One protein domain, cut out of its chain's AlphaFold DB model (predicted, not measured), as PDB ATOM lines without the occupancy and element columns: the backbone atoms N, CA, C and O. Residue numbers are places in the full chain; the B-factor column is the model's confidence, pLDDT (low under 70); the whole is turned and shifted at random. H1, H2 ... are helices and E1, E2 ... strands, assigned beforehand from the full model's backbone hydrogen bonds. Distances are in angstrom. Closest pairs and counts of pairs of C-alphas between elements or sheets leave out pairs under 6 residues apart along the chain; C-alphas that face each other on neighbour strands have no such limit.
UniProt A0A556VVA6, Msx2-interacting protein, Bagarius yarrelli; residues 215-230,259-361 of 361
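AT A GLANCE: This is residues 215 to 230 and 259 to 361 of the 361 residues of the protein "Msx2-interacting protein" of Bagarius yarrelli (UniProt A0A556VVA6). A strongly twisted sheet of four strands has helix H3 laid across one face, and H4 packs on H3 beyond it. The long helix H2 only grazes the sheet near its own last residues, while the loop between E2 and E3 reaches the far end of the longest axis. The printed part has 119 residues with four named helices and four named strands, in the order H1 E1 H2 E2 E3 H3 H4 E4; the class is mixed, and the sheet runs E1 E4 E3 E2, antiparallel throughout. It is only just compact, close to loose, with a radius of gyration of the C-alphas of 16.2 A and spans of 47 by 34 by 29 A.

HOW THE PARTS SIT: H1, residues 215 to 220, is close to but not clearly touching H3, residues 330 to 339; their closest C-alphas, of Cys 220 and Phe 331, are 7.3 A apart. H1 is not on the sheet. Edge strand E1, residues 265 to 270, is antiparallel to E4, residues 354 to 360, with N 268 and O 356 2.8 A apart. H2, residues 277 to 297, only grazes the sheet with its residues 287 to 296; its closest C-alphas to E2, residues 302 to 307, are those of Leu 295 and Gly 302, 7.3 A apart. Edge strand E2 and E3, residues 319 to 326, form a hairpin, with N 304 and O 323 2.9 A apart. E3 and E4 are antiparallel at 159 degrees, with N 324 and O 357 2.8 A apart. H3 makes two layers with the sheet, a helix on one face, at a height over the sheet of 10.5 A; it runs across the strands, at 70 degrees to E4 on the local plane, over E4 and only just over E1, where 3 of its C-alphas fall. H3 and H4, residues 341 to 347, touch at Ser 337 and Ile 344, whose C-alphas, the closest, are 6.0 A apart, with a steep tilt of 51 degrees, opposite ways. H4 is not on the sheet. Every O i to N i+4 pair is within hydrogen-bond range in H3 and H4; H2 has 15 of 17, and H1 0 of 2, with 1 of 3 O i to N i+3 pairs.

IN THESE COORDINATES: H1 begins at C-alpha 215 (248.264, 235.490, 142.309) and measures 9.7 A, E1 15.9 A. H2 measures 28.3 A from C-alpha 277 (208.290, 220.931, 140.025). E2 measures 16.6 A, E3 19.9 A, H3 14.2 A and H4 10.3 A. E4 measures 19.7 A and ends at C-alpha 360 (235.290, 241.632, 153.086).

THE WHOLE: The farthest C-alphas, of Gly 314 and Ser 349, are 49.1 A apart. Residues 231 to 258 are not printed, with 32.3 A between C-alphas 230 and 259. The E2 to E3 link, 11 residues, is long. Mean pLDDT of the printed part is 74.6, and residues 215 to 230, 259 to 264, 309 to 319, 349 to 350 and 361 are under 70.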
ATOM      1  N   GLN A 215     247.446 235.362 143.520       36.31
ATOM      2  CA  GLN A 215     248.264 235.490 142.309       36.31
ATOM      3  C   GLN A 215     248.109 234.282 141.368       36.31
ATOM      4  O   GLN A 215     248.127 234.473 140.155       36.31
ATOM      5  N   SER A 216     247.843 233.083 141.900       31.45
ATOM      6  CA  SER A 216     247.602 231.872 141.097       31.45
ATOM      7  C   SER A 216     246.222 231.841 140.419       31.45
ATOM      8  O   SER A 216     246.033 231.160 139.415       31.45
ATOM      9  N   ILE A 217     245.255 232.621 140.918       37.28
ATOM     10  CA  ILE A 217     243.876 232.662 140.401       37.28
ATOM     11  C   ILE A 217     243.798 233.461 139.089       37.28
ATOM     12  O   ILE A 217     243.015 233.125 138.202       37.28
ATOM     13  N   ARG A 218     244.657 234.479 138.914       31.80
ATOM     14  CA  ARG A 218     244.775 235.219 137.641       31.80
ATOM     15  C   ARG A 218     245.389 234.390 136.515       31.80
ATOM     16  O   ARG A 218     245.083 234.650 135.357       31.80
ATOM     17  N   THR A 219     246.249 233.426 136.834       33.53
ATOM     18  CA  THR A 219     246.918 232.578 135.834       33.53
ATOM     19  C   THR A 219     246.010 231.492 135.265       33.53
ATOM     20  O   THR A 219     246.187 231.124 134.110       33.53
ATOM     21  N   CYS A 220     245.003 231.031 136.014       36.28
ATOM     22  CA  CYS A 220     244.085 229.989 135.535       36.28
ATOM     23  C   CYS A 220     242.973 230.525 134.616       36.28
ATOM     24  O   CYS A 220     242.342 229.754 133.904       36.28
ATOM     25  N   ILE A 221     242.724 231.841 134.612       41.66
ATOM     26  CA  ILE A 221     241.808 232.501 133.671       41.66
ATOM     27  C   ILE A 221     242.514 233.761 133.151       41.66
ATOM     28  O   ILE A 221     242.325 234.846 133.710       41.66
ATOM     29  N   PRO A 222     243.322 233.663 132.075       34.97
ATOM     30  CA  PRO A 222     244.174 234.763 131.612       34.97
ATOM     31  C   PRO A 222     243.392 235.996 131.117       34.97
ATOM     32  O   PRO A 222     243.987 237.022 130.804       34.97
ATOM     33  N   ASN A 223     242.056 235.923 131.065       34.09
ATOM     34  CA  ASN A 223     241.181 236.941 130.490       34.09
ATOM     35  C   ASN A 223     239.954 237.266 131.357       34.09
ATOM     36  O   ASN A 223     238.893 237.556 130.806       34.09
ATOM     37  N   LEU A 224     240.066 237.252 132.693       35.78
ATOM     38  CA  LEU A 224     238.979 237.733 133.556       35.78
ATOM     39  C   LEU A 224     238.779 239.248 133.354       35.78
ATOM     40  O   LEU A 224     239.348 240.083 134.059       35.78
ATOM     41  N   ARG A 225     237.992 239.619 132.345       34.50
ATOM     42  CA  ARG A 225     237.533 240.990 132.139       34.50
ATOM     43  C   ARG A 225     236.353 241.220 133.073       34.50
ATOM     44  O   ARG A 225     235.382 240.471 133.042       34.50
ATOM     45  N   THR A 226     236.413 242.277 133.880       36.94
ATOM     46  CA  THR A 226     235.226 242.817 134.549       36.94
ATOM     47  C   THR A 226     234.230 243.197 133.460       36.94
ATOM     48  O   THR A 226     234.423 244.188 132.755       36.94
ATOM     49  N   VAL A 227     233.194 242.386 133.262       34.81
ATOM     50  CA  VAL A 227     232.158 242.701 132.282       34.81
ATOM     51  C   VAL A 227     231.310 243.818 132.870       34.81
ATOM     52  O   VAL A 227     230.466 243.601 133.737       34.81
ATOM     53  N   HIS A 228     231.553 245.038 132.395       40.34
ATOM     54  CA  HIS A 228     230.583 246.115 132.503       40.34
ATOM     55  C   HIS A 228     229.372 245.732 131.642       40.34
ATOM     56  O   HIS A 228     229.429 245.724 130.416       40.34
ATOM     57  N   SER A 229     228.304 245.342 132.329       35.16
ATOM     58  CA  SER A 229     226.954 245.077 131.835       35.16
ATOM     59  C   SER A 229     226.530 245.927 130.627       35.16
ATOM     60  O   SER A 229     226.248 247.115 130.764       35.16
ATOM     61  N   GLN A 230     226.317 245.275 129.488       32.94
ATOM     62  CA  GLN A 230     225.066 245.440 128.747       32.94
ATOM     63  C   GLN A 230     224.360 244.083 128.827       32.94
ATOM     64  O   GLN A 230     224.659 243.168 128.059       32.94
ATOM     65  N   PHE A 259     246.616 240.334 152.336       41.00
ATOM     66  CA  PHE A 259     246.574 238.906 151.988       41.00
ATOM     67  C   PHE A 259     247.672 238.116 152.716       41.00
ATOM     68  O   PHE A 259     248.276 237.201 152.167       41.00
ATOM     69  N   ILE A 260     247.965 238.536 153.950       34.75
ATOM     70  CA  ILE A 260     248.831 237.850 154.915       34.75
ATOM     71  C   ILE A 260     248.120 237.986 156.265       34.75
ATOM     72  O   ILE A 260     248.373 238.909 157.030       34.75
ATOM     73  N   GLY A 261     247.114 237.148 156.472       31.58
ATOM     74  CA  GLY A 261     246.237 237.187 157.637       31.58
ATOM     75  C   GLY A 261     244.894 236.610 157.237       31.58
ATOM     76  O   GLY A 261     244.179 237.237 156.461       31.58
ATOM     77  N   GLU A 262     244.637 235.379 157.676       35.44
ATOM     78  CA  GLU A 262     243.379 234.626 157.604       35.44
ATOM     79  C   GLU A 262     242.168 235.425 157.095       35.44
ATOM     80  O   GLU A 262     241.381 235.967 157.866       35.44
ATOM     81  N   SER A 263     242.021 235.544 155.777       47.56
ATOM     82  CA  SER A 263     240.932 236.334 155.214       47.56
ATOM     83  C   SER A 263     239.682 235.462 155.206       47.56
ATOM     84  O   SER A 263     239.588 234.522 154.418       47.56
ATOM     85  N   GLU A 264     238.754 235.728 156.120       68.19
ATOM     86  CA  GLU A 264     237.468 235.040 156.196       68.19
ATOM     87  C   GLU A 264     236.678 235.290 154.907       68.19
ATOM     88  O   GLU A 264     236.100 236.358 154.701       68.19
ATOM     89  N   PHE A 265     236.681 234.310 154.006       74.31
ATOM     90  CA  PHE A 265     235.775 234.289 152.868       74.31
ATOM     91  C   PHE A 265     234.664 233.279 153.134       74.31
ATOM     92  O   PHE A 265     234.882 232.223 153.727       74.31
ATOM     93  N   CYS A 266     233.457 233.609 152.691       84.25
ATOM     94  CA  CYS A 266     232.328 232.691 152.734       84.25
ATOM     95  C   CYS A 266     232.071 232.173 151.322       84.25
ATOM     96  O   CYS A 266     231.900 232.966 150.394       84.25
ATOM     97  N   LEU A 267     232.062 230.851 151.163       88.44
ATOM     98  CA  LEU A 267     231.702 230.201 149.912       88.44
ATOM     99  C   LEU A 267     230.272 229.679 150.006       88.44
ATOM    100  O   LEU A 267     229.920 228.960 150.939       88.44
ATOM    101  N   LEU A 268     229.458 230.042 149.021       90.88
ATOM    102  CA  LEU A 268     228.069 229.630 148.895       90.88
ATOM    103  C   LEU A 268     227.850 228.966 147.539       90.88
ATOM    104  O   LEU A 268     228.459 229.347 146.535       90.88
ATOM    105  N   LEU A 269     226.930 228.009 147.506       89.94
ATOM    106  CA  LEU A 269     226.462 227.385 146.278       89.94
ATOM    107  C   LEU A 269     225.021 227.829 146.016       89.94
ATOM    108  O   LEU A 269     224.144 227.622 146.853       89.94
ATOM    109  N   ALA A 270     224.780 228.447 144.864       90.62
ATOM    110  CA  ALA A 270     223.443 228.839 144.442       90.62
ATOM    111  C   ALA A 270     222.872 227.806 143.469       90.62
ATOM    112  O   ALA A 270     223.491 227.481 142.454       90.62
ATOM    113  N   MET A 271     221.673 227.329 143.791       88.44
ATOM    114  CA  MET A 271     220.937 226.290 143.072       88.44
ATOM    115  C   MET A 271     219.544 226.827 142.720       88.44
ATOM    116  O   MET A 271     218.990 227.613 143.496       88.44
ATOM    117  N   PRO A 272     218.957 226.433 141.578       88.62
ATOM    118  CA  PRO A 272     217.585 226.798 141.263       88.62
ATOM    119  C   PRO A 272     216.637 226.132 142.267       88.62
ATOM    120  O   PRO A 272     216.825 224.977 142.644       88.62
ATOM    121  N   CYS A 273     215.607 226.853 142.694       87.75
ATOM    122  CA  CYS A 273     214.529 226.293 143.503       87.75
ATOM    123  C   CYS A 273     213.200 226.935 143.087       87.75
ATOM    124  O   CYS A 273     213.185 228.046 142.555       87.75
ATOM    125  N   GLY A 274     212.103 226.218 143.300       88.00
ATOM    126  CA  GLY A 274     210.754 226.604 142.903       88.00
ATOM    127  C   GLY A 274     209.735 226.052 143.895       88.00
ATOM    128  O   GLY A 274     210.071 225.187 144.704       88.00
ATOM    129  N   VAL A 275     208.511 226.580 143.860       89.62
ATOM    130  CA  VAL A 275     207.439 226.165 144.782       89.62
ATOM    131  C   VAL A 275     206.928 224.774 144.417       89.62
ATOM    132  O   VAL A 275     206.593 223.976 145.287       89.62
ATOM    133  N   ASN A 276     206.903 224.478 143.121       93.19
ATOM    134  CA  ASN A 276     206.521 223.193 142.564       93.19
ATOM    135  C   ASN A 276     207.553 222.733 141.515       93.19
ATOM    136  O   ASN A 276     208.512 223.438 141.188       93.19
ATOM    137  N   GLN A 277     207.360 221.525 140.986       90.06
ATOM    138  CA  GLN A 277     208.290 220.931 140.025       90.06
ATOM    139  C   GLN A 277     208.402 221.748 138.725       90.06
ATOM    140  O   GLN A 277     209.493 221.880 138.172       90.06
ATOM    141  N   GLU A 278     207.294 222.315 138.248       93.00
ATOM    142  CA  GLU A 278     207.258 223.146 137.039       93.00
ATOM    143  C   GLU A 278     208.063 224.445 137.218       93.00
ATOM    144  O   GLU A 278     208.863 224.820 136.355       93.00
ATOM    145  N   ASP A 279     207.939 225.083 138.382       91.75
ATOM    146  CA  ASP A 279     208.711 226.261 138.758       91.75
ATOM    147  C   ASP A 279     210.198 225.930 138.846       91.75
ATOM    148  O   ASP A 279     211.024 226.695 138.351       91.75
ATOM    149  N   VAL A 280     210.567 224.786 139.439       89.44
ATOM    150  CA  VAL A 280     211.972 224.351 139.511       89.44
ATOM    151  C   VAL A 280     212.552 224.209 138.108       89.44
ATOM    152  O   VAL A 280     213.647 224.714 137.853       89.44
ATOM    153  N   VAL A 281     211.829 223.582 137.177       91.12
ATOM    154  CA  VAL A 281     212.264 223.440 135.777       91.12
ATOM    155  C   VAL A 281     212.410 224.809 135.111       91.12
ATOM    156  O   VAL A 281     213.435 225.086 134.483       91.12
ATOM    157  N   THR A 282     211.442 225.703 135.310       91.06
ATOM    158  CA  THR A 282     211.466 227.059 134.749       91.06
ATOM    159  C   THR A 282     212.647 227.872 135.287       91.06
ATOM    160  O   THR A 282     213.424 228.431 134.512       91.06
ATOM    161  N   GLN A 283     212.857 227.885 136.605       88.06
ATOM    162  CA  GLN A 283     213.976 228.584 137.246       88.06
ATOM    163  C   GLN A 283     215.326 227.990 136.841       88.06
ATOM    164  O   GLN A 283     216.285 228.723 136.606       88.06
ATOM    165  N   THR A 284     215.400 226.668 136.680       90.94
ATOM    166  CA  THR A 284     216.580 225.965 136.159       90.94
ATOM    167  C   THR A 284     216.922 226.447 134.747       90.94
ATOM    168  O   THR A 284     218.085 226.743 134.455       90.94
ATOM    169  N   GLN A 285     215.919 226.574 133.875       90.81
ATOM    170  CA  GLN A 285     216.087 227.048 132.501       90.81
ATOM    171  C   GLN A 285     216.539 228.516 132.459       90.81
ATOM    172  O   GLN A 285     217.450 228.868 131.702       90.81
ATOM    173  N   VAL A 286     215.948 229.370 133.303       88.94
ATOM    174  CA  VAL A 286     216.326 230.786 133.441       88.94
ATOM    175  C   VAL A 286     217.758 230.917 133.956       88.94
ATOM    176  O   VAL A 286     218.553 231.651 133.371       88.94
ATOM    177  N   LEU A 287     218.137 230.163 134.992       90.31
ATOM    178  CA  LEU A 287     219.498 230.165 135.533       90.31
ATOM    179  C   LEU A 287     220.529 229.754 134.471       90.31
ATOM    180  O   LEU A 287     221.559 230.413 134.314       90.31
ATOM    181  N   LYS A 288     220.241 228.694 133.706       90.38
ATOM    182  CA  LYS A 288     221.113 228.232 132.616       90.38
ATOM    183  C   LYS A 288     221.269 229.290 131.526       90.38
ATOM    184  O   LYS A 288     222.387 229.681 131.201       90.38
ATOM    185  N   SER A 289     220.153 229.745 130.963       88.19
ATOM    186  CA  SER A 289     220.151 230.602 129.774       88.19
ATOM    187  C   SER A 289     220.585 232.040 130.065       88.19
ATOM    188  O   SER A 289     221.397 232.584 129.318       88.19
ATOM    189  N   ALA A 290     220.097 232.642 131.151       86.50
ATOM    190  CA  ALA A 290     220.345 234.049 131.455       86.50
ATOM    191  C   ALA A 290     221.669 234.278 132.197       86.50
ATOM    192  O   ALA A 290     222.347 235.270 131.937       86.50
ATOM    193  N   PHE A 291     222.057 233.372 133.102       88.19
ATOM    194  CA  PHE A 291     223.227 233.575 133.962       88.19
ATOM    195  C   PHE A 291     224.420 232.732 133.544       88.19
ATOM    196  O   PHE A 291     225.470 233.279 133.209       88.19
ATOM    197  N   ILE A 292     224.271 231.407 133.551       91.31
ATOM    198  CA  ILE A 292     225.399 230.500 133.318       91.31
ATOM    199  C   ILE A 292     225.953 230.698 131.910       91.31
ATOM    200  O   ILE A 292     227.146 230.954 131.759       91.31
ATOM    201  N   ASN A 293     225.098 230.641 130.888       91.75
ATOM    202  CA  ASN A 293     225.526 230.795 129.501       91.75
ATOM    203  C   ASN A 293     226.129 232.178 129.246       91.75
ATOM    204  O   ASN A 293     227.149 232.278 128.571       91.75
ATOM    205  N   TYR A 294     225.554 233.232 129.832       90.88
ATOM    206  CA  TYR A 294     226.097 234.584 129.718       90.88
ATOM    207  C   TYR A 294     227.504 234.689 130.322       90.88
ATOM    208  O   TYR A 294     228.433 235.145 129.653       90.88
ATOM    209  N   LEU A 295     227.680 234.252 131.573       90.56
ATOM    210  CA  LEU A 295     228.962 234.347 132.277       90.56
ATOM    211  C   LEU A 295     230.031 233.461 131.624       90.56
ATOM    212  O   LEU A 295     231.171 233.901 131.467       90.56
ATOM    213  N   LYS A 296     229.654 232.257 131.165       88.19
ATOM    214  CA  LYS A 296     230.531 231.374 130.382       88.19
ATOM    215  C   LYS A 296     230.951 232.017 129.065       88.19
ATOM    216  O   LYS A 296     232.143 232.098 128.792       88.19
ATOM    217  N   ALA A 297     230.002 232.529 128.279       89.19
ATOM    218  CA  ALA A 297     230.291 233.161 126.990       89.19
ATOM    219  C   ALA A 297     231.196 234.393 127.130       89.19
ATOM    220  O   ALA A 297     231.980 234.704 126.235       89.19
ATOM    221  N   LYS A 298     231.098 235.102 128.258       89.62
ATOM    222  CA  LYS A 298     231.954 236.250 128.561       89.62
ATOM    223  C   LYS A 298     233.272 235.891 129.244       89.62
ATOM    224  O   LYS A 298     234.075 236.800 129.443       89.62
ATOM    225  N   LEU A 299     233.497 234.620 129.588       87.94
ATOM    226  CA  LEU A 299     234.658 234.156 130.354       87.94
ATOM    227  C   LEU A 299     234.896 235.018 131.606       87.94
ATOM    228  O   LEU A 299     236.014 235.443 131.897       87.94
ATOM    229  N   ALA A 300     233.810 235.329 132.318       85.62
ATOM    230  CA  ALA A 300     233.811 236.312 133.392       85.62
ATOM    231  C   ALA A 300     233.075 235.823 134.641       85.62
ATOM    232  O   ALA A 300     232.181 234.980 134.577       85.62
ATOM    233  N   ALA A 301     233.431 236.423 135.776       89.75
ATOM    234  CA  ALA A 301     232.697 236.303 137.027       89.75
ATOM    235  C   ALA A 301     231.808 237.537 137.232       89.75
ATOM    236  O   ALA A 301     232.204 238.664 136.917       89.75
ATOM    237  N   GLY A 302     230.611 237.334 137.779       89.12
ATOM    238  CA  GLY A 302     229.748 238.424 138.227       89.12
ATOM    239  C   GLY A 302     230.320 239.069 139.487       89.12
ATOM    240  O   GLY A 302     230.755 238.359 140.386       89.12
ATOM    241  N   ILE A 303     230.322 240.400 139.569       89.62
ATOM    242  CA  ILE A 303     230.820 241.139 140.737       89.62
ATOM    243  C   ILE A 303     229.699 242.009 141.297       89.62
ATOM    244  O   ILE A 303     229.128 242.825 140.572       89.62
ATOM    245  N   ILE A 304     229.410 241.863 142.590       87.75
ATOM    246  CA  ILE A 304     228.428 242.680 143.311       87.75
ATOM    247  C   ILE A 304     229.098 243.281 144.544       87.75
ATOM    248  O   ILE A 304     229.645 242.564 145.375       87.75
ATOM    249  N   ASN A 305     229.030 244.605 144.677       85.12
ATOM    250  CA  ASN A 305     229.529 245.317 145.850       85.12
ATOM    251  C   ASN A 305     228.375 245.556 146.827       85.12
ATOM    252  O   ASN A 305     227.389 246.204 146.468       85.12
ATOM    253  N   VAL A 306     228.511 245.066 148.054       82.19
ATOM    254  CA  VAL A 306     227.522 245.225 149.123       82.19
ATOM    255  C   VAL A 306     228.048 246.253 150.134       82.19
ATOM    256  O   VAL A 306     229.150 246.083 150.663       82.19
ATOM    257  N   PRO A 307     227.307 247.347 150.392       77.12
ATOM    258  CA  PRO A 307     227.692 248.340 151.392       77.12
ATOM    259  C   PRO A 307     227.511 247.810 152.813       77.12
ATOM    260  O   PRO A 307     226.719 246.898 153.049       77.12
ATOM    261  N   ASN A 308     228.197 248.430 153.772       70.69
ATOM    262  CA  ASN A 308     227.992 248.113 155.182       70.69
ATOM    263  C   ASN A 308     226.571 248.527 155.629       70.69
ATOM    264  O   ASN A 308     226.202 249.692 155.422       70.69
ATOM    265  N   PRO A 309     225.767 247.651 156.266       59.12
ATOM    266  CA  PRO A 309     224.525 248.066 156.915       59.12
ATOM    267  C   PRO A 309     224.834 249.039 158.067       59.12
ATOM    268  O   PRO A 309     225.174 248.635 159.171       59.12
ATOM    269  N   GLY A 310     224.758 250.343 157.788       60.72
ATOM    270  CA  GLY A 310     225.035 251.412 158.759       60.72
ATOM    271  C   GLY A 310     225.864 252.577 158.209       60.72
ATOM    272  O   GLY A 310     225.805 253.673 158.759       60.72
ATOM    273  N   SER A 311     226.558 252.413 157.077       53.75
ATOM    274  CA  SER A 311     227.436 253.451 156.504       53.75
ATOM    275  C   SER A 311     226.714 254.531 155.680       53.75
ATOM    276  O   SER A 311     227.347 255.257 154.920       53.75
ATOM    277  N   ASN A 312     225.390 254.663 155.805       52.75
ATOM    278  CA  ASN A 312     224.627 255.708 155.105       52.75
ATOM    279  C   ASN A 312     224.644 257.068 155.832       52.75
ATOM    280  O   ASN A 312     224.050 258.028 155.341       52.75
ATOM    281  N   GLN A 313     225.331 257.181 156.971       48.06
ATOM    282  CA  GLN A 313     225.509 258.448 157.679       48.06
ATOM    283  C   GLN A 313     226.667 259.239 157.042       48.06
ATOM    284  O   GLN A 313     227.816 259.091 157.438       48.06
ATOM    285  N   GLY A 314     226.387 260.047 156.011       52.50
ATOM    286  CA  GLY A 314     227.352 261.040 155.500       52.50
ATOM    287  C   GLY A 314     227.897 260.839 154.079       52.50
ATOM    288  O   GLY A 314     228.961 261.357 153.757       52.50
ATOM    289  N   GLY A 315     227.196 260.115 153.200       56.88
ATOM    290  CA  GLY A 315     227.492 260.120 151.754       56.88
ATOM    291  C   GLY A 315     228.717 259.310 151.300       56.88
ATOM    292  O   GLY A 315     229.001 259.269 150.102       56.88
ATOM    293  N   GLN A 316     229.410 258.622 152.209       52.41
ATOM    294  CA  GLN A 316     230.530 257.736 151.884       52.41
ATOM    295  C   GLN A 316     230.036 256.292 151.716       52.41
ATOM    296  O   GLN A 316     229.860 255.551 152.680       52.41
ATOM    297  N   PHE A 317     229.813 255.875 150.468       55.75
ATOM    298  CA  PHE A 317     229.554 254.473 150.138       55.75
ATOM    299  C   PHE A 317     230.884 253.717 150.121       55.75
ATOM    300  O   PHE A 317     231.560 253.645 149.093       55.75
ATOM    301  N   MET A 318     231.278 253.176 151.270       55.69
ATOM    302  CA  MET A 318     232.357 252.196 151.330       55.69
ATOM    303  C   MET A 318     231.740 250.805 151.136       55.69
ATOM    304  O   MET A 318     230.851 250.429 151.911       55.69
ATOM    305  N   PRO A 319     232.131 250.046 150.095       59.97
ATOM    306  CA  PRO A 319     231.744 248.646 150.018       59.97
ATOM    307  C   PRO A 319     232.337 247.936 151.237       59.97
ATOM    308  O   PRO A 319     233.494 248.173 151.563       59.97
ATOM    309  N   ALA A 320     231.536 247.125 151.923       70.50
ATOM    310  CA  ALA A 320     231.999 246.289 153.031       70.50
ATOM    311  C   ALA A 320     232.272 244.861 152.568       70.50
ATOM    312  O   ALA A 320     233.188 244.216 153.067       70.50
ATOM    313  N   TYR A 321     231.505 244.391 151.579       81.31
ATOM    314  CA  TYR A 321     231.649 243.055 151.021       81.31
ATOM    315  C   TYR A 321     231.607 243.082 149.497       81.31
ATOM    316  O   TYR A 321     230.925 243.904 148.881       81.31
ATOM    317  N   VAL A 322     232.316 242.137 148.892       85.56
ATOM    318  CA  VAL A 322     232.276 241.859 147.459       85.56
ATOM    319  C   VAL A 322     231.841 240.419 147.267       85.56
ATOM    320  O   VAL A 322     232.428 239.504 147.840       85.56
ATOM    321  N   LEU A 323     230.805 240.235 146.460       91.06
ATOM    322  CA  LEU A 323     230.312 238.943 146.008       91.06
ATOM    323  C   LEU A 323     230.874 238.682 144.614       91.06
ATOM    324  O   LEU A 323     230.680 239.488 143.701       91.06
ATOM    325  N   GLN A 324     231.539 237.547 144.454       90.50
ATOM    326  CA  GLN A 324     232.061 237.053 143.187       90.50
ATOM    327  C   GLN A 324     231.267 235.814 142.778       90.50
ATOM    328  O   GLN A 324     231.260 234.825 143.500       90.50
ATOM    329  N   ILE A 325     230.582 235.876 141.639       92.81
ATOM    330  CA  ILE A 325     229.678 234.834 141.147       92.81
ATOM    331  C   ILE A 325     230.337 234.142 139.957       92.81
ATOM    332  O   ILE A 325     230.503 234.748 138.896       92.81
ATOM    333  N   PHE A 326     230.681 232.872 140.117       93.00
ATOM    334  CA  PHE A 326     231.319 232.057 139.093       93.00
ATOM    335  C   PHE A 326     230.309 231.075 138.481       93.00
ATOM    336  O   PHE A 326     229.603 230.387 139.228       93.00
ATOM    337  N   PRO A 327     230.227 230.983 137.138       92.94
ATOM    338  CA  PRO A 327     229.527 229.879 136.490       92.94
ATOM    339  C   PRO A 327     230.297 228.560 136.687       92.94
ATOM    340  O   PRO A 327     231.473 228.615 137.044       92.94
ATOM    341  N   PRO A 328     229.693 227.391 136.389       90.56
ATOM    342  CA  PRO A 328     230.400 226.112 136.414       90.56
ATOM    343  C   PRO A 328     231.571 226.115 135.424       90.56
ATOM    344  O   PRO A 328     231.360 226.089 134.210       90.56
ATOM    345  N   CYS A 329     232.795 226.215 135.919       88.25
ATOM    346  CA  CYS A 329     234.027 226.219 135.138       88.25
ATOM    347  C   CYS A 329     235.141 225.476 135.885       88.25
ATOM    348  O   CYS A 329     235.015 225.200 137.077       88.25
ATOM    349  N   GLU A 330     236.268 225.230 135.213       89.00
ATOM    350  CA  GLU A 330     237.420 224.528 135.801       89.00
ATOM    351  C   GLU A 330     237.855 225.129 137.145       89.00
ATOM    352  O   GLU A 330     238.168 224.406 138.090       89.00
ATOM    353  N   PHE A 331     237.816 226.461 137.273       87.38
ATOM    354  CA  PHE A 331     238.131 227.133 138.531       87.38
ATOM    355  C   PHE A 331     237.140 226.773 139.646       87.38
ATOM    356  O   PHE A 331     237.573 226.401 140.738       87.38
ATOM    357  N   SER A 332     235.828 226.873 139.394       88.56
ATOM    358  CA  SER A 332     234.822 226.553 140.411       88.56
ATOM    359  C   SER A 332     234.838 225.070 140.768       88.56
ATOM    360  O   SER A 332     234.772 224.730 141.942       88.56
ATOM    361  N   GLU A 333     234.989 224.191 139.778       88.00
ATOM    362  CA  GLU A 333     235.025 222.737 139.967       88.00
ATOM    363  C   GLU A 333     236.260 222.305 140.756       88.00
ATOM    364  O   GLU A 333     236.143 221.567 141.732       88.00
ATOM    365  N   SER A 334     237.438 222.828 140.409       86.44
ATOM    366  CA  SER A 334     238.680 222.564 141.139       86.44
ATOM    367  C   SER A 334     238.599 223.049 142.591       86.44
ATOM    368  O   SER A 334     239.104 222.396 143.504       86.44
ATOM    369  N   HIS A 335     237.957 224.197 142.830       84.00
ATOM    370  CA  HIS A 335     237.807 224.750 144.174       84.00
ATOM    371  C   HIS A 335     236.789 223.970 145.016       84.00
ATOM    372  O   HIS A 335     237.077 223.645 146.167       84.00
ATOM    373  N   LEU A 336     235.648 223.605 144.431       86.44
ATOM    374  CA  LEU A 336     234.633 222.777 145.082       86.44
ATOM    375  C   LEU A 336     235.141 221.358 145.349       86.44
ATOM    376  O   LEU A 336     234.904 220.845 146.432       86.44
ATOM    377  N   SER A 337     235.914 220.761 144.441       87.88
ATOM    378  CA  SER A 337     236.489 219.422 144.643       87.88
ATOM    379  C   SER A 337     237.462 219.369 145.822       87.88
ATOM    380  O   SER A 337     237.544 218.355 146.506       87.88
ATOM    381  N   ARG A 338     238.184 220.466 146.090       86.25
ATOM    382  CA  ARG A 338     239.081 220.557 147.252       86.25
ATOM    383  C   ARG A 338     238.349 220.830 148.562       86.25
ATOM    384  O   ARG A 338     238.783 220.332 149.593       86.25
ATOM    385  N   LEU A 339     237.304 221.659 148.544       85.00
ATOM    386  CA  LEU A 339     236.603 222.081 149.765       85.00
ATOM    387  C   LEU A 339     235.441 221.162 150.157       85.00
ATOM    388  O   LEU A 339     235.131 221.040 151.336       85.00
ATOM    389  N   ALA A 340     234.767 220.574 149.174       85.69
ATOM    390  CA  ALA A 340     233.536 219.812 149.337       85.69
ATOM    391  C   ALA A 340     233.412 218.737 148.231       85.69
ATOM    392  O   ALA A 340     232.547 218.854 147.355       85.69
ATOM    393  N   PRO A 341     234.269 217.695 148.248       85.75
ATOM    394  CA  PRO A 341     234.274 216.640 147.229       85.75
ATOM    395  C   PRO A 341     232.924 215.909 147.127       85.75
ATOM    396  O   PRO A 341     232.448 215.623 146.030       85.75
ATOM    397  N   ASP A 342     232.248 215.685 148.253       86.56
ATOM    398  CA  ASP A 342     230.936 215.028 148.267       86.56
ATOM    399  C   ASP A 342     229.870 215.873 147.559       86.56
ATOM    400  O   ASP A 342     229.045 215.360 146.802       86.56
ATOM    401  N   LEU A 343     229.922 217.192 147.759       84.00
ATOM    402  CA  LEU A 343     228.970 218.129 147.174       84.00
ATOM    403  C   LEU A 343     229.155 218.229 145.658       84.00
ATOM    404  O   LEU A 343     228.165 218.200 144.929       84.00
ATOM    405  N   ILE A 344     230.400 218.321 145.170       84.50
ATOM    406  CA  ILE A 344     230.654 218.419 143.724       84.50
ATOM    407  C   ILE A 344     230.222 217.144 142.989       84.50
ATOM    408  O   ILE A 344     229.646 217.232 141.905       84.50
ATOM    409  N   ASN A 345     230.402 215.971 143.601       83.69
ATOM    410  CA  ASN A 345     229.953 214.699 143.034       83.69
ATOM    411  C   ASN A 345     228.424 214.641 142.895       83.69
ATOM    412  O   ASN A 345     227.917 214.120 141.905       83.69
ATOM    413  N   GLN A 346     227.685 215.240 143.831       80.19
ATOM    414  CA  GLN A 346     226.223 215.312 143.767       80.19
ATOM    415  C   GLN A 346     225.712 216.315 142.721       80.19
ATOM    416  O   GLN A 346     224.693 216.071 142.082       80.19
ATOM    417  N   ILE A 347     226.390 217.450 142.523       82.44
ATOM    418  CA  ILE A 347     225.859 218.547 141.689       82.44
ATOM    419  C   ILE A 347     226.415 218.574 140.261       82.44
ATOM    420  O   ILE A 347     225.756 219.125 139.377       82.44
ATOM    421  N   SER A 348     227.602 218.004 140.021       72.06
ATOM    422  CA  SER A 348     228.312 218.063 138.728       72.06
ATOM    423  C   SER A 348     227.512 217.444 137.582       72.06
ATOM    424  O   SER A 348     227.493 217.988 136.481       72.06
ATOM    425  N   SER A 349     226.791 216.354 137.854       64.62
ATOM    426  CA  SER A 349     225.968 215.652 136.865       64.62
ATOM    427  C   SER A 349     224.509 216.121 136.821       64.62
ATOM    428  O   SER A 349     223.828 215.862 135.829       64.62
ATOM    429  N   ILE A 350     223.993 216.739 137.887       68.12
ATOM    430  CA  ILE A 350     222.541 216.764 138.138       68.12
ATOM    431  C   ILE A 350     221.937 218.155 137.933       68.12
ATOM    432  O   ILE A 350     220.813 218.272 137.442       68.12
ATOM    433  N   SER A 351     222.655 219.231 138.262       73.25
ATOM    434  CA  SER A 351     222.010 220.540 138.403       73.25
ATOM    435  C   SER A 351     222.886 221.724 137.995       73.25
ATOM    436  O   SER A 351     224.043 221.819 138.420       73.25
ATOM    437  N   PRO A 352     222.332 222.695 137.240       85.88
ATOM    438  CA  PRO A 352     223.011 223.963 137.021       85.88
ATOM    439  C   PRO A 352     223.173 224.696 138.350       85.88
ATOM    440  O   PRO A 352     222.209 224.865 139.093       85.88
ATOM    441  N   HIS A 353     224.384 225.159 138.623       89.31
ATOM    442  CA  HIS A 353     224.718 225.834 139.868       89.31
ATOM    443  C   HIS A 353     225.625 227.036 139.607       89.31
ATOM    444  O   HIS A 353     226.198 227.173 138.526       89.31
ATOM    445  N   LEU A 354     225.752 227.916 140.597       91.50
ATOM    446  CA  LEU A 354     226.738 228.996 140.614       91.50
ATOM    447  C   LEU A 354     227.523 228.933 141.922       91.50
ATOM    448  O   LEU A 354     226.939 228.738 142.988       91.50
ATOM    449  N   MET A 355     228.832 229.150 141.849       92.31
ATOM    450  CA  MET A 355     229.678 229.291 143.033       92.31
ATOM    451  C   MET A 355     229.797 230.776 143.386       92.31
ATOM    452  O   MET A 355     230.202 231.577 142.545       92.31
ATOM    453  N   ILE A 356     229.450 231.156 144.615       92.50
ATOM    454  CA  ILE A 356     229.510 232.539 145.096       92.50
ATOM    455  C   ILE A 356     230.563 232.643 146.195       92.50
ATOM    456  O   ILE A 356     230.496 231.929 147.190       92.50
ATOM    457  N   VAL A 357     231.513 233.559 146.032       90.12
ATOM    458  CA  VAL A 357     232.546 233.863 147.028       90.12
ATOM    459  C   VAL A 357     232.294 235.256 147.590       90.12
ATOM    460  O   VAL A 357     232.219 236.225 146.837       90.12
ATOM    461  N   ILE A 358     232.150 235.356 148.909       88.56
ATOM    462  CA  ILE A 358     231.989 236.615 149.638       88.56
ATOM    463  C   ILE A 358     233.308 236.942 150.323       88.56
ATOM    464  O   ILE A 358     233.799 236.146 151.121       88.56
ATOM    465  N   THR A 359     233.841 238.128 150.055       85.38
ATOM    466  CA  THR A 359     235.045 238.653 150.710       85.38
ATOM    467  C   THR A 359     234.759 240.018 151.316       85.38
ATOM    468  O   THR A 359     234.129 240.850 150.658       85.38
ATOM    469  N   SER A 360     235.240 240.275 152.531       80.75
ATOM    470  CA  SER A 360     235.290 241.632 153.086       80.75
ATOM    471  C   SER A 360     236.377 242.466 152.390       80.75
ATOM    472  O   SER A 360     237.369 241.916 151.901       80.75
ATOM    473  N   VAL A 361     236.174 243.785 152.280       68.62
ATOM    474  CA  VAL A 361     237.076 244.727 151.568       68.62
ATOM    475  C   VAL A 361     237.669 245.814 152.447       68.62
ATOM    476  O   VAL A 361     237.054 246.200 153.458       68.62
TER     477      VAL A 361